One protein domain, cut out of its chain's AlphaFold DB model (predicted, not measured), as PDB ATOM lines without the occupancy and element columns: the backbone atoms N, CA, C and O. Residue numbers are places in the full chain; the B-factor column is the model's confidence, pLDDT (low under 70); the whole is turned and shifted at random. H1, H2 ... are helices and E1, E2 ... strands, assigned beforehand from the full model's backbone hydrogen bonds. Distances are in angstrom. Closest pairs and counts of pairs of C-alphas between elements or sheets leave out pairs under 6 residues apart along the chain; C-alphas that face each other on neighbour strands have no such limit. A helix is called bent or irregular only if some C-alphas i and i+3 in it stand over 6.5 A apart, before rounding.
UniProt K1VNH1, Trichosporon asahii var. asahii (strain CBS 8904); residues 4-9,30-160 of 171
ATOM      1  N   LEU A   4     -22.448 -18.460  15.141       95.25
ATOM      2  CA  LEU A   4     -21.042 -18.818  15.295       95.25
ATOM      3  C   LEU A   4     -20.172 -17.750  14.625       95.25
ATOM      4  O   LEU A   4     -20.144 -17.637  13.398       95.25
ATOM      5  N   LEU A   5     -19.453 -16.976  15.434       95.44
ATOM      6  CA  LEU A   5     -18.392 -16.099  14.955       95.44
ATOM      7  C   LEU A   5     -17.125 -16.943  14.776       95.44
ATOM      8  O   LEU A   5     -16.721 -17.645  15.699       95.44
ATOM      9  N   VAL A   6     -16.521 -16.910  13.591       96.12
ATOM     10  CA  VAL A   6     -15.343 -17.732  13.266       96.12
ATOM     11  C   VAL A   6     -14.313 -16.926  12.501       96.12
ATOM     12  O   VAL A   6     -14.661 -15.988  11.790       96.12
ATOM     13  N   ARG A   7     -13.047 -17.333  12.575       96.12
ATOM     14  CA  ARG A   7     -11.981 -16.798  11.724       96.12
ATOM     15  C   ARG A   7     -11.200 -17.946  11.086       96.12
ATOM     16  O   ARG A   7     -10.877 -18.894  11.800       96.12
ATOM     17  N   PRO A   8     -10.943 -17.930   9.766       96.00
ATOM     18  CA  PRO A   8     -10.161 -18.980   9.123       96.00
ATOM     19  C   PRO A   8      -8.702 -18.970   9.597       96.00
ATOM     20  O   PRO A   8      -8.167 -17.886   9.844       96.00
ATOM     21  N   PRO A   9      -8.028 -20.134   9.652       95.38
ATOM     22  CA  PRO A   9      -6.615 -20.194   9.997       95.38
ATOM     23  C   PRO A   9      -5.750 -19.423   9.001       95.38
ATOM     24  O   PRO A   9      -5.970 -19.475   7.785       95.38
ATOM     25  N   PRO A  30      -2.624 -26.873   5.066       94.44
ATOM     26  CA  PRO A  30      -3.735 -27.535   4.377       94.44
ATOM     27  C   PRO A  30      -4.600 -28.388   5.313       94.44
ATOM     28  O   PRO A  30      -5.827 -28.337   5.246       94.44
ATOM     29  N   LYS A  31      -3.967 -29.121   6.239       94.44
ATOM     30  CA  LYS A  31      -4.675 -29.944   7.225       94.44
ATOM     31  C   LYS A  31      -5.454 -29.088   8.227       94.44
ATOM     32  O   LYS A  31      -6.592 -29.416   8.544       94.44
ATOM     33  N   ALA A  32      -4.879 -27.980   8.695       93.75
ATOM     34  CA  ALA A  32      -5.562 -27.044   9.587       93.75
ATOM     35  C   ALA A  32      -6.789 -26.406   8.915       93.75
ATOM     36  O   ALA A  32      -7.844 -26.292   9.537       93.75
ATOM     37  N   GLN A  33      -6.686 -26.039   7.633       95.12
ATOM     38  CA  GLN A  33      -7.823 -25.535   6.860       95.12
ATOM     39  C   GLN A  33      -8.931 -26.579   6.714       95.12
ATOM     40  O   GLN A  33     -10.100 -26.249   6.895       95.12
ATOM     41  N   GLU A  34      -8.576 -27.830   6.412       96.81
ATOM     42  CA  GLU A  34      -9.534 -28.934   6.317       96.81
ATOM     43  C   GLU A  34     -10.250 -29.170   7.655       96.81
ATOM     44  O   GLU A  34     -11.479 -29.236   7.711       96.81
ATOM     45  N   GLN A  35      -9.495 -29.238   8.754       96.44
ATOM     46  CA  GLN A  35     -10.040 -29.407  10.101       96.44
ATOM     47  C   GLN A  35     -10.973 -28.255  10.489       96.44
ATOM     48  O   GLN A  35     -12.072 -28.498  10.987       96.44
ATOM     49  N   TRP A  36     -10.574 -27.010  10.214       96.88
ATOM     50  CA  TRP A  36     -11.404 -25.832  10.453       96.88
ATOM     51  C   TRP A  36     -12.685 -25.850   9.611       96.88
ATOM     52  O   TRP A  36     -13.769 -25.601  10.133       96.88
ATOM     53  N   ALA A  37     -12.595 -26.199   8.325       96.69
ATOM     54  CA  ALA A  37     -13.763 -26.288   7.451       96.69
ATOM     55  C   ALA A  37     -14.755 -27.353   7.946       96.69
ATOM     56  O   ALA A  37     -15.961 -27.104   7.981       96.69
ATOM     57  N   ASN A  38     -14.252 -28.506   8.395       97.69
ATOM     58  CA  ASN A  38     -15.067 -29.557   9.003       97.69
ATOM     59  C   ASN A  38     -15.721 -29.092  10.313       97.69
ATOM     60  O   ASN A  38     -16.909 -29.339  10.517       97.69
ATOM     61  N   TYR A  39     -14.982 -28.377  11.168       96.69
ATOM     62  CA  TYR A  39     -15.525 -27.765  12.383       96.69
ATOM     63  C   TYR A  39     -16.691 -26.821  12.061       96.69
ATOM     64  O   TYR A  39     -17.786 -26.998  12.586       96.69
ATOM     65  N   VAL A  40     -16.497 -25.874  11.140       96.38
ATOM     66  CA  VAL A  40     -17.525 -24.894  10.746       96.38
ATOM     67  C   VAL A  40     -18.746 -25.569  10.114       96.38
ATOM     68  O   VAL A  40     -19.886 -25.204  10.416       96.38
ATOM     69  N   LYS A  41     -18.525 -26.586   9.274       96.62
ATOM     70  CA  LYS A  41     -19.587 -27.350   8.607       96.62
ATOM     71  C   LYS A  41     -20.557 -27.986   9.604       96.62
ATOM     72  O   LYS A  41     -21.764 -27.894   9.407       96.62
ATOM     73  N   ILE A  42     -20.048 -28.555  10.698       97.25
ATOM     74  CA  ILE A  42     -20.868 -29.185  11.745       97.25
ATOM     75  C   ILE A  42     -21.886 -28.200  12.349       97.25
ATOM     76  O   ILE A  42     -22.998 -28.593  12.704       97.25
ATOM     77  N   PHE A  43     -21.529 -26.920  12.485       96.44
ATOM     78  CA  PHE A  43     -22.450 -25.896  12.985       96.44
ATOM     79  C   PHE A  43     -23.433 -25.430  11.912       96.44
ATOM     80  O   PHE A  43     -24.613 -25.255  12.212       96.44
ATOM     81  N   ALA A  44     -22.980 -25.291  10.662       94.38
ATOM     82  CA  ALA A  44     -23.862 -24.974   9.539       94.38
ATOM     83  C   ALA A  44     -24.971 -26.024   9.362       94.38
ATOM     84  O   ALA A  44     -26.133 -25.668   9.192       94.38
ATOM     85  N   GLU A  45     -24.633 -27.312   9.475       96.75
ATOM     86  CA  GLU A  45     -25.589 -28.433   9.417       96.75
ATOM     87  C   GLU A  45     -26.617 -28.413  10.558       96.75
ATOM     88  O   GLU A  45     -27.674 -29.028  10.453       96.75
ATOM     89  N   ARG A  46     -26.321 -27.691  11.644       96.25
ATOM     90  CA  ARG A  46     -27.215 -27.474  12.790       96.25
ATOM     91  C   ARG A  46     -27.903 -26.112  12.745       96.25
ATOM     92  O   ARG A  46     -28.361 -25.633  13.779       96.25
ATOM     93  N   GLU A  47     -27.931 -25.484  11.571       95.81
ATOM     94  CA  GLU A  47     -28.614 -24.213  11.315       95.81
ATOM     95  C   GLU A  47     -28.059 -23.037  12.140       95.81
ATOM     96  O   GLU A  47     -28.770 -22.080  12.453       95.81
ATOM     97  N   TRP A  48     -26.773 -23.079  12.505       97.12
ATOM     98  CA  TRP A  48     -26.107 -21.915  13.086       97.12
ATOM     99  C   TRP A  48     -25.791 -20.889  12.000       97.12
ATOM    100  O   TRP A  48     -25.281 -21.222  10.928       97.12
ATOM    101  N   ALA A  49     -26.022 -19.616  12.308       94.69
ATOM    102  CA  ALA A  49     -25.624 -18.518  11.444       94.69
ATOM    103  C   ALA A  49     -24.109 -18.313  11.538       94.69
ATOM    104  O   ALA A  49     -23.593 -17.908  12.581       94.69
ATOM    105  N   LEU A  50     -23.391 -18.590  10.454       95.75
ATOM    106  CA  LEU A  50     -21.946 -18.399  10.404       95.75
ATOM    107  C   LEU A  50     -21.603 -16.945  10.074       95.75
ATOM    108  O   LEU A  50     -22.052 -16.404   9.062       95.75
ATOM    109  N   ILE A  51     -20.756 -16.332  10.898       96.44
ATOM    110  CA  ILE A  51     -20.214 -14.992  10.664       96.44
ATOM    111  C   ILE A  51     -18.687 -15.098  10.601       96.44
ATOM    112  O   ILE A  51     -18.030 -15.160  11.642       96.44
ATOM    113  N   PRO A  52     -18.106 -15.159   9.391       94.75
ATOM    114  CA  PRO A  52     -16.664 -15.212   9.237       94.75
ATOM    115  C   PRO A  52     -16.044 -13.816   9.372       94.75
ATOM    116  O   PRO A  52     -16.442 -12.880   8.678       94.75
ATOM    117  N   VAL A  53     -15.025 -13.701  10.219       96.31
ATOM    118  CA  VAL A  53     -14.072 -12.588  10.225       96.31
ATOM    119  C   VAL A  53     -13.027 -12.842   9.129       96.31
ATOM    120  O   VAL A  53     -12.608 -13.992   8.956       96.31
ATOM    121  N   PRO A  54     -12.576 -11.815   8.382       94.81
ATOM    122  CA  PRO A  54     -11.555 -11.990   7.355       94.81
ATOM    123  C   PRO A  54     -10.276 -12.656   7.883       94.81
ATOM    124  O   PRO A  54      -9.767 -12.319   8.958       94.81
ATOM    125  N   ARG A  55      -9.740 -13.601   7.104       94.38
ATOM    126  CA  ARG A  55      -8.419 -14.192   7.354       94.38
ATOM    127  C   ARG A  55      -7.347 -13.109   7.272       94.38
ATOM    128  O   ARG A  55      -7.404 -12.253   6.394       94.38
ATOM    129  N   ASP A  56      -6.352 -13.207   8.145       93.00
ATOM    130  CA  ASP A  56      -5.167 -12.358   8.115       93.00
ATOM    131  C   ASP A  56      -3.912 -13.214   8.306       93.00
ATOM    132  O   ASP A  56      -3.686 -13.782   9.371       93.00
ATOM    133  N   ASP A  57      -3.100 -13.316   7.255       92.75
ATOM    134  CA  ASP A  57      -1.867 -14.104   7.270       92.75
ATOM    135  C   ASP A  57      -0.743 -13.471   8.094       92.75
ATOM    136  O   ASP A  57       0.240 -14.145   8.400       92.75
ATOM    137  N   SER A  58      -0.884 -12.207   8.493       90.44
ATOM    138  CA  SER A  58       0.036 -11.560   9.431       90.44
ATOM    139  C   SER A  58      -0.277 -11.875  10.899       90.44
ATOM    140  O   SER A  58       0.537 -11.560  11.763       90.44
ATOM    141  N   CYS A  59      -1.412 -12.531  11.178       90.19
ATOM    142  CA  CYS A  59      -1.853 -12.908  12.521       90.19
ATOM    143  C   CYS A  59      -1.937 -14.447  12.659       90.19
ATOM    144  O   CYS A  59      -3.022 -15.014  12.477       90.19
ATOM    145  N   PRO A  60      -0.824 -15.135  12.988       89.69
ATOM    146  CA  PRO A  60      -0.764 -16.596  13.096       89.69
ATOM    147  C   PRO A  60      -1.826 -17.214  14.013       89.69
ATOM    148  O   PRO A  60      -2.415 -18.237  13.670       89.69
ATOM    149  N   ASP A  61      -2.108 -16.562  15.144       88.25
ATOM    150  CA  ASP A  61      -3.015 -17.046  16.192       88.25
ATOM    151  C   ASP A  61      -4.480 -16.617  15.981       88.25
ATOM    152  O   ASP A  61      -5.356 -16.959  16.772       88.25
ATOM    153  N   SER A  62      -4.790 -15.915  14.884       90.94
ATOM    154  CA  SER A  62      -6.113 -15.306  14.665       90.94
ATOM    155  C   SER A  62      -7.277 -16.294  14.528       90.94
ATOM    156  O   SER A  62      -8.435 -15.888  14.622       90.94
ATOM    157  N   VAL A  63      -6.998 -17.584  14.308       92.62
ATOM    158  CA  VAL A  63      -8.022 -18.641  14.288       92.62
ATOM    159  C   VAL A  63      -8.709 -18.805  15.649       92.62
ATOM    160  O   VAL A  63      -9.885 -19.166  15.687       92.62
ATOM    161  N   PHE A  64      -8.002 -18.490  16.741       90.06
ATOM    162  CA  PHE A  64      -8.485 -18.545  18.123       90.06
ATOM    163  C   PHE A  64      -9.264 -17.271  18.464       90.06
ATOM    164  O   PHE A  64      -8.833 -16.409  19.231       90.06
ATOM    165  N   ILE A  65     -10.414 -17.113  17.808       89.75
ATOM    166  CA  ILE A  65     -11.245 -15.911  17.903       89.75
ATOM    167  C   ILE A  65     -11.773 -15.649  19.321       89.75
ATOM    168  O   ILE A  65     -12.066 -14.500  19.654       89.75
ATOM    169  N   GLU A  66     -11.870 -16.686  20.156       85.00
ATOM    170  CA  GLU A  66     -12.262 -16.588  21.561       85.00
ATOM    171  C   GLU A  66     -11.388 -15.602  22.337       85.00
ATOM    172  O   GLU A  66     -11.902 -14.840  23.151       85.00
ATOM    173  N   ASP A  67     -10.099 -15.526  22.014       83.38
ATOM    174  CA  ASP A  67      -9.147 -14.659  22.700       83.38
ATOM    175  C   ASP A  67      -9.329 -13.179  22.336       83.38
ATOM    176  O   ASP A  67      -8.841 -12.301  23.044       83.38
ATOM    177  N   SER A  68     -10.030 -12.889  21.234       85.69
ATOM    178  CA  SER A  68     -10.302 -11.527  20.761       85.69
ATOM    179  C   SER A  68     -11.626 -10.962  21.281       85.69
ATOM    180  O   SER A  68     -11.794  -9.741  21.346       85.69
ATOM    181  N   ILE A  69     -12.592 -11.819  21.617       86.94
ATOM    182  CA  ILE A  69     -13.943 -11.394  21.989       86.94
ATOM    183  C   ILE A  69     -14.647 -12.417  22.876       86.94
ATOM    184  O   ILE A  69     -14.707 -13.609  22.578       86.94
ATOM    185  N   VAL A  70     -15.310 -11.918  23.918       85.19
ATOM    186  CA  VAL A  70     -16.132 -12.729  24.811       85.19
ATOM    187  C   VAL A  70     -17.564 -12.202  24.842       85.19
ATOM    188  O   VAL A  70     -17.809 -11.064  25.227       85.19
ATOM    189  N   VAL A  71     -18.528 -13.035  24.442       84.44
ATOM    190  CA  VAL A  71     -19.952 -12.649  24.342       84.44
ATOM    191  C   VAL A  71     -20.781 -13.227  25.494       84.44
ATOM    192  O   VAL A  71     -20.708 -14.430  25.754       84.44
ATOM    193  N   PHE A  72     -21.601 -12.415  26.159       77.50
ATOM    194  CA  PHE A  72     -22.508 -12.811  27.242       77.50
ATOM    195  C   PHE A  72     -23.881 -12.171  27.031       77.50
ATOM    196  O   PHE A  72     -24.010 -10.956  27.120       77.50
ATOM    197  N   GLY A  73     -24.911 -12.974  26.756       80.06
ATOM    198  CA  GLY A  73     -26.248 -12.437  26.484       80.06
ATOM    199  C   GLY A  73     -26.235 -11.481  25.292       80.06
ATOM    200  O   GLY A  73     -25.877 -11.884  24.187       80.06
ATOM    201  N   ASP A  74     -26.615 -10.229  25.535       80.94
ATOM    202  CA  ASP A  74     -26.599  -9.122  24.578       80.94
ATOM    203  C   ASP A  74     -25.304  -8.286  24.628       80.94
ATOM    204  O   ASP A  74     -25.191  -7.296  23.914       80.94
ATOM    205  N   MET A  75     -24.308  -8.668  25.429       81.00
ATOM    206  CA  MET A  75     -23.030  -7.964  25.564       81.00
ATOM    207  C   MET A  75     -21.894  -8.698  24.845       81.00
ATOM    208  O   MET A  75     -21.761  -9.918  24.928       81.00
ATOM    209  N   ALA A  76     -21.007  -7.944  24.200       85.00
ATOM    210  CA  ALA A  76     -19.735  -8.408  23.665       85.00
ATOM    211  C   ALA A  76     -18.577  -7.609  24.272       85.00
ATOM    212  O   ALA A  76     -18.501  -6.396  24.108       85.00
ATOM    213  N   VAL A  77     -17.641  -8.289  24.926       84.56
ATOM    214  CA  VAL A  77     -16.413  -7.686  25.445       84.56
ATOM    215  C   VAL A  77     -15.279  -7.973  24.472       84.56
ATOM    216  O   VAL A  77     -14.849  -9.115  24.326       84.56
ATOM    217  N   ILE A  78     -14.798  -6.931  23.803       86.06
ATOM    218  CA  ILE A  78     -13.581  -6.958  23.000       86.06
ATOM    219  C   ILE A  78     -12.388  -7.056  23.948       86.06
ATOM    220  O   ILE A  78     -12.178  -6.190  24.810       86.06
ATOM    221  N   ALA A  79     -11.629  -8.134  23.787       81.56
ATOM    222  CA  ALA A  79     -10.473  -8.433  24.604       81.56
ATOM    223  C   ALA A  79      -9.334  -7.430  24.364       81.56
ATOM    224  O   ALA A  79      -9.251  -6.756  23.335       81.56
ATOM    225  N   SER A  80      -8.435  -7.344  25.340       77.38
ATOM    226  CA  SER A  80      -7.194  -6.572  25.258       77.38
ATOM    227  C   SER A  80      -6.050  -7.570  25.425       77.38
ATOM    228  O   SER A  80      -5.627  -7.822  26.560       77.38
ATOM    229  N   PRO A  81      -5.617  -8.229  24.332       70.75
ATOM    230  CA  PRO A  81      -4.592  -9.254  24.415       70.75
ATOM    231  C   PRO A  81      -3.286  -8.628  24.905       70.75
ATOM    232  O   PRO A  81      -2.856  -7.580  24.421       70.75
ATOM    233  N   GLY A  82      -2.643  -9.278  25.878       64.75
ATOM    234  CA  GLY A  82      -1.403  -8.776  26.482       64.75
ATOM    235  C   GLY A  82      -0.189  -8.808  25.542       64.75
ATOM    236  O   GLY A  82       0.792  -8.109  25.789       64.75
ATOM    237  N   ALA A  83      -0.243  -9.594  24.462       68.38
ATOM    238  CA  ALA A  83       0.822  -9.688  23.468       68.38
ATOM    239  C   ALA A  83       0.626  -8.676  22.326       68.38
ATOM    240  O   ALA A  83      -0.410  -8.669  21.660       68.38
ATOM    241  N   GLU A  84       1.656  -7.873  22.039       71.19
ATOM    242  CA  GLU A  84       1.615  -6.833  20.997       71.19
ATOM    243  C   GLU A  84       1.265  -7.396  19.611       71.19
ATOM    244  O   GLU A  84       0.490  -6.795  18.869       71.19
ATOM    245  N   THR A  85       1.775  -8.591  19.296       70.00
ATOM    246  CA  THR A  85       1.553  -9.288  18.018       70.00
ATOM    247  C   THR A  85       0.085  -9.620  17.761       70.00
ATOM    248  O   THR A  85      -0.301  -9.795  16.612       70.00
ATOM    249  N   ARG A  86      -0.742  -9.670  18.813       74.31
ATOM    250  CA  ARG A  86      -2.161 -10.037  18.742       74.31
ATOM    251  C   ARG A  86      -3.100  -8.833  18.700       74.31
ATOM    252  O   ARG A  86      -4.294  -8.984  18.469       74.31
ATOM    253  N   LYS A  87      -2.594  -7.603  18.861       75.94
ATOM    254  CA  LYS A  87      -3.433  -6.390  18.794       75.94
ATOM    255  C   LYS A  87      -4.085  -6.192  17.424       75.94
ATOM    256  O   LYS A  87      -5.193  -5.662  17.350       75.94
ATOM    257  N   ALA A  88      -3.418  -6.634  16.357       82.50
ATOM    258  CA  ALA A  88      -3.952  -6.589  14.997       82.50
ATOM    259  C   ALA A  88      -5.179  -7.504  14.807       82.50
ATOM    260  O   ALA A  88      -5.996  -7.257  13.921       82.50
ATOM    261  N   GLU A  89      -5.374  -8.504  15.678       83.12
ATOM    262  CA  GLU A  89      -6.527  -9.407  15.615       83.12
ATOM    263  C   GLU A  89      -7.844  -8.687  15.948       83.12
ATOM    264  O   GLU A  89      -8.879  -9.020  15.367       83.12
ATOM    265  N   ILE A  90      -7.791  -7.668  16.817       88.38
ATOM    266  CA  ILE A  90      -8.956  -7.021  17.437       88.38
ATOM    267  C   ILE A  90      -9.780  -6.187  16.455       88.38
ATOM    268  O   ILE A  90     -11.005  -6.282  16.447       88.38
ATOM    269  N   GLY A  91      -9.128  -5.380  15.613       90.19
ATOM    270  CA  GLY A  91      -9.819  -4.463  14.698       90.19
ATOM    271  C   GLY A  91     -10.821  -5.169  13.770       90.19
ATOM    272  O   GLY A  91     -12.000  -4.813  13.776       90.19
ATOM    273  N   PRO A  92     -10.400  -6.204  13.015       92.88
ATOM    274  CA  PRO A  92     -11.295  -6.971  12.146       92.88
ATOM    275  C   PRO A  92     -12.462  -7.639  12.885       92.88
ATOM    276  O   PRO A  92     -13.572  -7.702  12.349       92.88
ATOM    277  N   VAL A  93     -12.231  -8.118  14.112       92.31
ATOM    278  CA  VAL A  93     -13.275  -8.725  14.955       92.31
ATOM    279  C   VAL A  93     -14.292  -7.665  15.373       92.31
ATOM    280  O   VAL A  93     -15.487  -7.852  15.158       92.31
ATOM    281  N   GLU A  94     -13.826  -6.526  15.891       92.25
ATOM    282  CA  GLU A  94     -14.678  -5.416  16.320       92.25
ATOM    283  C   GLU A  94     -15.555  -4.898  15.166       92.25
ATOM    284  O   GLU A  94     -16.768  -4.759  15.331       92.25
ATOM    285  N   THR A  95     -14.974  -4.683  13.980       94.25
ATOM    286  CA  THR A  95     -15.720  -4.267  12.781       94.25
ATOM    287  C   THR A  95     -16.777  -5.295  12.388       94.25
ATOM    288  O   THR A  95     -17.944  -4.943  12.219       94.25
ATOM    289  N   THR A  96     -16.403  -6.577  12.313       95.25
ATOM    290  CA  THR A  96     -17.334  -7.647  11.917       95.25
ATOM    291  C   THR A  96     -18.521  -7.731  12.876       95.25
ATOM    292  O   THR A  96     -19.661  -7.875  12.441       95.25
ATOM    293  N   VAL A  97     -18.280  -7.614  14.183       92.31
ATOM    294  CA  VAL A  97     -19.342  -7.683  15.195       92.31
ATOM    295  C   VAL A  97     -20.265  -6.469  15.087       92.31
ATOM    296  O   VAL A  97     -21.478  -6.649  15.071       92.31
ATOM    297  N   LYS A  98     -19.734  -5.249  14.919       92.62
ATOM    298  CA  LYS A  98     -20.566  -4.044  14.731       92.62
ATOM    299  C   LYS A  98     -21.468  -4.139  13.501       92.62
ATOM    300  O   LYS A  98     -22.636  -3.773  13.565       92.62
ATOM    301  N   GLU A  99     -20.934  -4.630  12.387       94.69
ATOM    302  CA  GLU A  99     -21.660  -4.691  11.115       94.69
ATOM    303  C   GLU A  99     -22.669  -5.840  11.058       94.69
ATOM    304  O   GLU A  99     -23.729  -5.718  10.443       94.69
ATOM    305  N   ARG A 100     -22.332  -6.985  11.659       94.88
ATOM    306  CA  ARG A 100     -23.079  -8.239  11.476       94.88
ATOM    307  C   ARG A 100     -23.899  -8.641  12.695       94.88
ATOM    308  O   ARG A 100     -24.799  -9.465  12.558       94.88
ATOM    309  N   LEU A 101     -23.608  -8.063  13.859       92.19
ATOM    310  CA  LEU A 101     -24.279  -8.318  15.133       92.19
ATOM    311  C   LEU A 101     -24.667  -7.001  15.834       92.19
ATOM    312  O   LEU A 101     -24.295  -6.791  16.987       92.19
ATOM    313  N   PRO A 102     -25.461  -6.123  15.189       88.62
ATOM    314  CA  PRO A 102     -25.807  -4.804  15.734       88.62
ATOM    315  C   PRO A 102     -26.636  -4.854  17.029       88.62
ATOM    316  O   PRO A 102     -26.799  -3.835  17.690       88.62
ATOM    317  N   GLY A 103     -27.178  -6.023  17.389       86.81
ATOM    318  CA  GLY A 103     -27.876  -6.234  18.658       86.81
ATOM    319  C   GLY A 103     -26.953  -6.448  19.860       86.81
ATOM    320  O   GLY A 103     -27.462  -6.530  20.972       86.81
ATOM    321  N   LEU A 104     -25.634  -6.567  19.658       86.12
ATOM    322  CA  LEU A 104     -24.675  -6.699  20.752       86.12
ATOM    323  C   LEU A 104     -24.180  -5.327  21.224       86.12
ATOM    324  O   LEU A 104     -23.739  -4.503  20.423       86.12
ATOM    325  N   LYS A 105     -24.181  -5.107  22.539       83.62
ATOM    326  CA  LYS A 105     -23.504  -3.984  23.191       83.62
ATOM    327  C   LYS A 105     -22.010  -4.285  23.263       83.62
ATOM    328  O   LYS A 105     -21.593  -5.193  23.982       83.62
ATOM    329  N   LEU A 106     -21.198  -3.554  22.501       83.06
ATOM    330  CA  LEU A 106     -19.748  -3.736  22.518       83.06
ATOM    331  C   LEU A 106     -19.103  -2.923  23.640       83.06
ATOM    332  O   LEU A 106     -19.213  -1.699  23.671       83.06
ATOM    333  N   HIS A 107     -18.340  -3.606  24.484       82.50
ATOM    334  CA  HIS A 107     -17.437  -3.014  25.463       82.50
ATOM    335  C   HIS A 107     -16.005  -3.360  25.090       82.50
ATOM    336  O   HIS A 107     -15.727  -4.452  24.601       82.50
ATOM    337  N   ARG A 108     -15.080  -2.443  25.349       80.75
ATOM    338  CA  ARG A 108     -13.658  -2.665  25.113       80.75
ATOM    339  C   ARG A 108     -12.908  -2.585  26.424       80.75
ATOM    340  O   ARG A 108     -13.127  -1.674  27.218       80.75
ATOM    341  N   ILE A 109     -11.999  -3.527  26.631       74.19
ATOM    342  CA  ILE A 109     -11.063  -3.444  27.745       74.19
ATOM    343  C   ILE A 109      -9.983  -2.428  27.372       74.19
ATOM    344  O   ILE A 109      -9.252  -2.600  26.396       74.19
ATOM    345  N   GLU A 110      -9.920  -1.334  28.126       66.94
ATOM    346  CA  GLU A 110      -8.877  -0.320  27.985       66.94
ATOM    347  C   GLU A 110      -7.635  -0.712  28.792       66.94
ATOM    348  O   GLU A 110      -7.723  -1.330  29.858       66.94
ATOM    349  N   LEU A 111      -6.459  -0.315  28.304       61.66
ATOM    350  CA  LEU A 111      -5.221  -0.438  29.069       61.66
ATOM    351  C   LEU A 111      -5.333   0.348  30.392       61.66
ATOM    352  O   LEU A 111      -5.948   1.415  30.414       61.66
ATOM    353  N   PRO A 112      -4.734  -0.140  31.495       65.75
ATOM    354  CA  PRO A 112      -3.821  -1.286  31.600       65.75
ATOM    355  C   PRO A 112      -4.521  -2.649  31.795       65.75
ATOM    356  O   PRO A 112      -3.892  -3.609  32.240       65.75
ATOM    357  N   GLY A 113      -5.827  -2.749  31.531       67.06
ATOM    358  CA  GLY A 113      -6.563  -4.012  31.559       67.06
ATOM    359  C   GLY A 113      -6.139  -4.948  30.428       67.06
ATOM    360  O   GLY A 113      -6.021  -4.529  29.274       67.06
ATOM    361  N   THR A 114      -5.935  -6.220  30.759       70.06
ATOM    362  CA  THR A 114      -5.752  -7.295  29.780       70.06
ATOM    363  C   THR A 114      -6.718  -8.426  30.098       70.06
ATOM    364  O   THR A 114      -6.963  -8.730  31.267       70.06
ATOM    365  N   LEU A 115      -7.285  -9.028  29.061       71.62
ATOM    366  CA  LEU A 115      -8.139 -10.207  29.158       71.62
ATOM    367  C   LEU A 115      -7.817 -11.086  27.972       71.62
ATOM    368  O   LEU A 115      -7.753 -10.594  26.846       71.62
ATOM    369  N   ASP A 116      -7.672 -12.365  28.255       72.94
ATOM    370  CA  ASP A 116      -7.624 -13.407  27.256       72.94
ATOM    371  C   ASP A 116      -8.891 -14.261  27.384       72.94
ATOM    372  O   ASP A 116      -9.264 -14.681  28.483       72.94
ATOM    373  N   GLY A 117      -9.604 -14.466  26.281       69.56
ATOM    374  CA  GLY A 117     -10.885 -15.171  26.290       69.56
ATOM    375  C   GLY A 117     -10.773 -16.629  26.721       69.56
ATOM    376  O   GLY A 117     -11.703 -17.143  27.345       69.56
ATOM    377  N   GLY A 118      -9.616 -17.262  26.498       72.75
ATOM    378  CA  GLY A 118      -9.318 -18.592  27.028       72.75
ATOM    379  C   GLY A 118      -9.344 -18.690  28.562       72.75
ATOM    380  O   GLY A 118      -9.560 -19.779  29.093       72.75
ATOM    381  N   ASP A 119      -9.189 -17.578  29.291       73.00
ATOM    382  CA  ASP A 119      -9.286 -17.549  30.758       73.00
ATOM    383  C   ASP A 119     -10.736 -17.394  31.258       73.00
ATOM    384  O   ASP A 119     -10.967 -17.331  32.470       73.00
ATOM    385  N   VAL A 120     -11.728 -17.328  30.360       74.25
ATOM    386  CA  VAL A 120     -13.138 -17.130  30.711       74.25
ATOM    387  C   VAL A 120     -13.921 -18.441  30.682       74.25
ATOM    388  O   VAL A 120     -14.140 -19.043  29.634       74.25
ATOM    389  N   LEU A 121     -14.480 -18.818  31.830       75.69
ATOM    390  CA  LEU A 121     -15.413 -19.933  31.965       75.69
ATOM    391  C   LEU A 121     -16.823 -19.426  32.288       75.69
ATOM    392  O   LEU A 121     -17.027 -18.651  33.220       75.69
ATOM    393  N   LYS A 122     -17.824 -19.911  31.549       72.56
ATOM    394  CA  LYS A 122     -19.242 -19.579  31.759       72.56
ATOM    395  C   LYS A 122     -19.976 -20.777  32.350       72.56
ATOM    396  O   LYS A 122     -19.966 -21.853  31.759       72.56
ATOM    397  N   VAL A 123     -20.650 -20.580  33.481       72.56
ATOM    398  CA  VAL A 123     -21.518 -21.587  34.110       72.56
ATOM    399  C   VAL A 123     -22.865 -20.943  34.419       72.56
ATOM    400  O   VAL A 123     -22.998 -20.147  35.347       72.56
ATOM    401  N   GLY A 124     -23.880 -21.269  33.615       74.31
ATOM    402  CA  GLY A 124     -25.190 -20.624  33.705       74.31
ATOM    403  C   GLY A 124     -25.082 -19.109  33.506       74.31
ATOM    404  O   GLY A 124     -24.622 -18.654  32.463       74.31
ATOM    405  N   LYS A 125     -25.492 -18.342  34.522       68.69
ATOM    406  CA  LYS A 125     -25.423 -16.868  34.562       68.69
ATOM    407  C   LYS A 125     -24.154 -16.330  35.250       68.69
ATOM    408  O   LYS A 125     -24.064 -15.136  35.527       68.69
ATOM    409  N   THR A 126     -23.195 -17.198  35.571       63.41
ATOM    410  CA  THR A 126     -21.959 -16.834  36.277       63.41
ATOM    411  C   THR A 126     -20.758 -16.956  35.355       63.41
ATOM    412  O   THR A 126     -20.621 -17.923  34.599       63.41
ATOM    413  N   VAL A 127     -19.877 -15.962  35.438       67.56
ATOM    414  CA  VAL A 127     -18.641 -15.884  34.665       67.56
ATOM    415  C   VAL A 127     -17.470 -15.994  35.628       67.56
ATOM    416  O   VAL A 127     -17.353 -15.225  36.579       67.56
ATOM    417  N   TYR A 128     -16.590 -16.947  35.381       69.56
ATOM    418  CA  TYR A 128     -15.328 -17.099  36.087       69.56
ATOM    419  C   TYR A 128     -14.228 -16.632  35.160       69.56
ATOM    420  O   TYR A 128     -14.210 -17.010  33.990       69.56
ATOM    421  N   VAL A 129     -13.315 -15.823  35.680       70.31
ATOM    422  CA  VAL A 129     -12.162 -15.377  34.907       70.31
ATOM    423  C   VAL A 129     -10.898 -15.709  35.676       70.31
ATOM    424  O   VAL A 129     -10.696 -15.255  36.806       70.31
ATOM    425  N   GLY A 130     -10.066 -16.551  35.073       64.25
ATOM    426  CA  GLY A 130      -8.768 -16.912  35.616       64.25
ATOM    427  C   GLY A 130      -7.830 -15.712  35.601       64.25
ATOM    428  O   GLY A 130      -7.729 -14.998  34.606       64.25
ATOM    429  N   ARG A 131      -7.113 -15.481  36.703       66.00
ATOM    430  CA  ARG A 131      -5.937 -14.607  36.657       66.00
ATOM    431  C   ARG A 131      -4.792 -15.389  36.041       66.00
ATOM    432  O   ARG A 131      -4.421 -16.445  36.551       66.00
ATOM    433  N   SER A 132      -4.202 -14.837  34.997       62.44
ATOM    434  CA  SER A 132      -3.024 -15.402  34.345       62.44
ATOM    435  C   SER A 132      -2.028 -14.285  34.039       62.44
ATOM    436  O   SER A 132      -2.307 -13.108  34.266       62.44
ATOM    437  N   SER A 133      -0.862 -14.624  33.487       58.78
ATOM    438  CA  SER A 133       0.049 -13.618  32.922       58.78
ATOM    439  C   SER A 133      -0.585 -12.807  31.779       58.78
ATOM    440  O   SER A 133      -0.064 -11.750  31.434       58.78
ATOM    441  N   ARG A 134      -1.700 -13.286  31.203       58.62
ATOM    442  CA  ARG A 134      -2.435 -12.663  30.095       58.62
ATOM    443  C   ARG A 134      -3.693 -11.910  30.553       58.62
ATOM    444  O   ARG A 134      -4.123 -10.998  29.852       58.62
ATOM    445  N   THR A 135      -4.214 -12.192  31.751       54.69
ATOM    446  CA  THR A 135      -5.463 -11.605  32.271       54.69
ATOM    447  C   THR A 135      -5.261 -10.888  33.612       54.69
ATOM    448  O   THR A 135      -4.984 -11.520  34.636       54.69
ATOM    449  N   SER A 136      -5.417  -9.557  33.622       59.56
ATOM    450  CA  SER A 136      -5.146  -8.685  34.777       59.56
ATOM    451  C   SER A 136      -6.411  -8.285  35.549       59.56
ATOM    452  O   SER A 136      -7.484  -8.139  34.992       59.56
ATOM    453  N   GLN A 137      -6.329  -8.042  36.859       54.59
ATOM    454  CA  GLN A 137      -7.517  -7.723  37.679       54.59
ATOM    455  C   GLN A 137      -8.197  -6.382  37.313       54.59
ATOM    456  O   GLN A 137      -9.357  -6.162  37.663       54.59
ATOM    457  N   SER A 138      -7.505  -5.485  36.603       54.38
ATOM    458  CA  SER A 138      -7.993  -4.142  36.266       54.38
ATOM    459  C   SER A 138      -9.100  -4.118  35.207       54.38
ATOM    460  O   SER A 138      -9.816  -3.120  35.140       54.38
ATOM    461  N   TRP A 139      -9.314  -5.191  34.428       54.03
ATOM    462  CA  TRP A 139     -10.429  -5.237  33.466       54.03
ATOM    463  C   TRP A 139     -11.804  -5.317  34.165       54.03
ATOM    464  O   TRP A 139     -12.798  -4.808  33.645       54.03
ATOM    465  N   TYR A 140     -11.863  -5.904  35.370       50.50
ATOM    466  CA  TYR A 140     -13.108  -6.162  36.109       50.50
ATOM    467  C   TYR A 140     -13.794  -4.889  36.628       50.50
ATOM    468  O   TYR A 140     -15.017  -4.845  36.756       50.50
ATOM    469  N   LEU A 141     -13.026  -3.831  36.904       44.03
ATOM    470  CA  LEU A 141     -13.537  -2.623  37.559       44.03
ATOM    471  C   LEU A 141     -14.462  -1.769  36.679       44.03
ATOM    472  O   LEU A 141     -15.100  -0.870  37.213       44.03
ATOM    473  N   ARG A 142     -14.563  -2.040  35.369       47.38
ATOM    474  CA  ARG A 142     -15.293  -1.162  34.436       47.38
ATOM    475  C   ARG A 142     -16.476  -1.808  33.719       47.38
ATOM    476  O   ARG A 142     -17.446  -1.127  33.425       47.38
ATOM    477  N   VAL A 143     -16.471  -3.131  33.535       50.16
ATOM    478  CA  VAL A 143     -17.648  -3.854  32.998       50.16
ATOM    479  C   VAL A 143     -18.831  -3.787  33.977       50.16
ATOM    480  O   VAL A 143     -19.984  -3.838  33.569       50.16
ATOM    481  N   ARG A 144     -18.558  -3.610  35.277       43.94
ATOM    482  CA  ARG A 144     -19.583  -3.521  36.326       43.94
ATOM    483  C   ARG A 144     -20.143  -2.106  36.544       43.94
ATOM    484  O   ARG A 144     -21.169  -1.982  37.201       43.94
ATOM    485  N   THR A 145     -19.482  -1.053  36.054       40.16
ATOM    486  CA  THR A 145     -19.896   0.343  36.308       40.16
ATOM    487  C   THR A 145     -20.846   0.909  35.257       40.16
ATOM    488  O   THR A 145     -21.572   1.841  35.581       40.16
ATOM    489  N   ASP A 146     -20.876   0.346  34.045       41.56
ATOM    490  CA  ASP A 146     -21.626   0.934  32.922       41.56
ATOM    491  C   ASP A 146     -22.966   0.231  32.616       41.56
ATOM    492  O   ASP A 146     -23.804   0.812  31.931       41.56
ATOM    493  N   ASP A 147     -23.216  -0.971  33.152       42.31
ATOM    494  CA  ASP A 147     -24.486  -1.691  32.978       42.31
ATOM    495  C   ASP A 147     -25.199  -1.877  34.329       42.31
ATOM    496  O   ASP A 147     -24.928  -2.800  35.101       42.31
ATOM    497  N   HIS A 148     -26.161  -0.995  34.612       38.12
ATOM    498  CA  HIS A 148     -27.125  -1.121  35.710       38.12
ATOM    499  C   HIS A 148     -28.174  -2.220  35.430       38.12
ATOM    500  O   HIS A 148     -29.377  -1.981  35.507       38.12
ATOM    501  N   HIS A 149     -27.739  -3.438  35.106       39.28
ATOM    502  CA  HIS A 149     -28.600  -4.621  35.074       39.28
ATOM    503  C   HIS A 149     -28.283  -5.500  36.281       39.28
ATOM    504  O   HIS A 149     -27.515  -6.457  36.216       39.28
ATOM    505  N   GLU A 150     -28.893  -5.150  37.413       37.88
ATOM    506  CA  GLU A 150     -28.734  -5.839  38.699       37.88
ATOM    507  C   GLU A 150     -29.238  -7.302  38.673       37.88
ATOM    508  O   GLU A 150     -28.928  -8.076  39.579       37.88
ATOM    509  N   GLU A 151     -29.970  -7.720  37.629       40.22
ATOM    510  CA  GLU A 151     -30.756  -8.963  37.657       40.22
ATOM    511  C   GLU A 151     -30.281 -10.127  36.765       40.22
ATOM    512  O   GLU A 151     -30.737 -11.253  36.989       40.22
ATOM    513  N   ASP A 152     -29.345  -9.952  35.821       41.16
ATOM    514  CA  ASP A 152     -29.070 -11.029  34.846       41.16
ATOM    515  C   ASP A 152     -27.749 -11.790  34.977       41.16
ATOM    516  O   ASP A 152     -27.715 -12.966  34.610       41.16
ATOM    517  N   TRP A 153     -26.695 -11.216  35.563       40.75
ATOM    518  CA  TRP A 153     -25.395 -11.894  35.664       40.75
ATOM    519  C   TRP A 153     -24.788 -11.710  37.054       40.75
ATOM    520  O   TRP A 153     -24.364 -10.622  37.444       40.75
ATOM    521  N   LYS A 154     -24.745 -12.795  37.835       36.97
ATOM    522  CA  LYS A 154     -24.185 -12.774  39.189       36.97
ATOM    523  C   LYS A 154     -22.684 -13.024  39.125       36.97
ATOM    524  O   LYS A 154     -22.257 -14.165  38.968       36.97
ATOM    525  N   SER A 155     -21.935 -11.939  39.335       40.62
ATOM    526  CA  SER A 155     -20.519 -11.867  39.731       40.62
ATOM    527  C   SER A 155     -19.490 -12.514  38.797       40.62
ATOM    528  O   SER A 155     -19.552 -13.694  38.473       40.62
ATOM    529  N   ILE A 156     -18.468 -11.728  38.461       51.09
ATOM    530  CA  ILE A 156     -17.207 -12.205  37.898       51.09
ATOM    531  C   ILE A 156     -16.356 -12.666  39.082       51.09
ATOM    532  O   ILE A 156     -15.867 -11.844  39.861       51.09
ATOM    533  N   ALA A 157     -16.230 -13.976  39.267       40.38
ATOM    534  CA  ALA A 157     -15.308 -14.523  40.252       40.38
ATOM    535  C   ALA A 157     -13.911 -14.574  39.626       40.38
ATOM    536  O   ALA A 157     -13.675 -15.292  38.653       40.38
ATOM    537  N   ILE A 158     -12.999 -13.779  40.176       42.50
ATOM    538  CA  ILE A 158     -11.597 -13.754  39.776       42.50
ATOM    539  C   ILE A 158     -10.879 -14.844  40.576       42.50
ATOM    540  O   ILE A 158     -10.706 -14.704  41.785       42.50
ATOM    541  N   ALA A 159     -10.487 -15.939  39.925       33.84
ATOM    542  CA  ALA A 159      -9.735 -16.999  40.594       33.84
ATOM    543  C   ALA A 159      -8.256 -16.589  40.717       33.84
ATOM    544  O   ALA A 159      -7.573 -16.387  39.710       33.84
ATOM    545  N   GLU A 160      -7.757 -16.452  41.946       28.30
ATOM    546  CA  GLU A 160      -6.326 -16.302  42.229       28.30
ATOM    547  C   GLU A 160      -5.645 -17.675  42.221       28.30
ATOM    548  O   GLU A 160      -6.073 -18.575  42.934       28.30
TER     549      GLU A 160
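What this domain is: This is residues 4 to 9 and 30 to 160 of the 171 residues of a protein of Trichosporon asahii var. asahii (strain CBS 8904) (UniProt K1VNH1). Three small sheets follow one another along the longest axis: the pair E1 E2 at one end with H1 packed on it, then E3 E4 E5, then E6 E7 E8, and the long helix H2 lies between the first two. The two three-stranded sheets make a loose arc, with the edges E3 and E6 nearest each other and the short helix H3 in the gap between E5 and E8. The printed part has 137 residues with three named helices and eight named strands, in the order E1 H1 E2 E3 E4 H2 E5 E6 E7 H3 E8, a mixed class of helices and strands. The sheet E1 E2 is parallel, and the other two, in the orders E3 E4 E5 and E6 E7 E8, are mixed. The whole is compact, with a radius of gyration of the C-alphas of 15.4 A and spans of 43 by 33 by 27 A.

Where its parts are: Find C-alpha 4 at (-21.042, -18.818, 15.295), where E1, residues 4 to 6, begins. Past the cut, H1 takes residues 30 to 44, 20.9 A long, and E2 follows at 49 to 52. Next come E3 at 69 to 72 and E4 at 75 to 78. From C-alpha 84 at (1.615, -6.833, 20.997), H2 runs to residue 100, 26.5 A; it is irregular, only just, with C-alphas 85 and 88 6.8 A apart. Then read E5 at 105 to 108, E6 at 120 to 123, E7 at 126 to 130, H3 at 137 to 143 and E8 at 156 to 159, which ends at (-9.735, -16.999, 40.594).

How they stand to each other: Look first at N 4 and O 49, 2.9 A apart, in the parallel pair E1 and E2. The closest C-alphas of H1 and E2 are those of Ala 44 and Leu 50, 6.9 A; those of E2 and H2 are Ile 51 and Arg 100, 7.4 A. H2 is on one face of the sheet E3 E4 E5, two layers, at a height over the sheet of 8.7 A, and runs along the strands, at 4 degrees to E4 on the local plane. E3 and E4 are an antiparallel hairpin, with N 70 and O 77 2.9 A apart; E4 and E5 are parallel, with N 76 and O 105 at 2.8 A. E6 and E7 are a hairpin too, with N 121 and O 128 at 2.8 A; E7 and E8 are parallel, with N 129 and O 157 at 3.0 A. E4, H2, E5 and E7, H3, E8 are strand-helix-strand units, parallel neighbour strands with a helix between, each with a right-handed crossover. H3 only grazes both three-stranded sheets; its closest C-alpha to E8 is Tyr 140, 7.5 A from that of Ile 156. O i to N i+4 pairs within hydrogen-bond range number 10 of 11 in H1, 7 of 13 in H2 and 0 of 3 in H3, which has 1 of 4 O i to N i+3 pairs within range.

The domain as a whole: The two C-alphas farthest apart are those of Pro 30 and Glu 150, 47.7 A. Residues 10 to 29 are cut out, and C-alphas 9 and 30 stand 9.7 A apart across the cut. The links E2 to E3, E5 to E6 and H3 to E8 are long. The mean pLDDT of the printed part is 76.8, and 42 residues are under 70, among them residues 130 to 160.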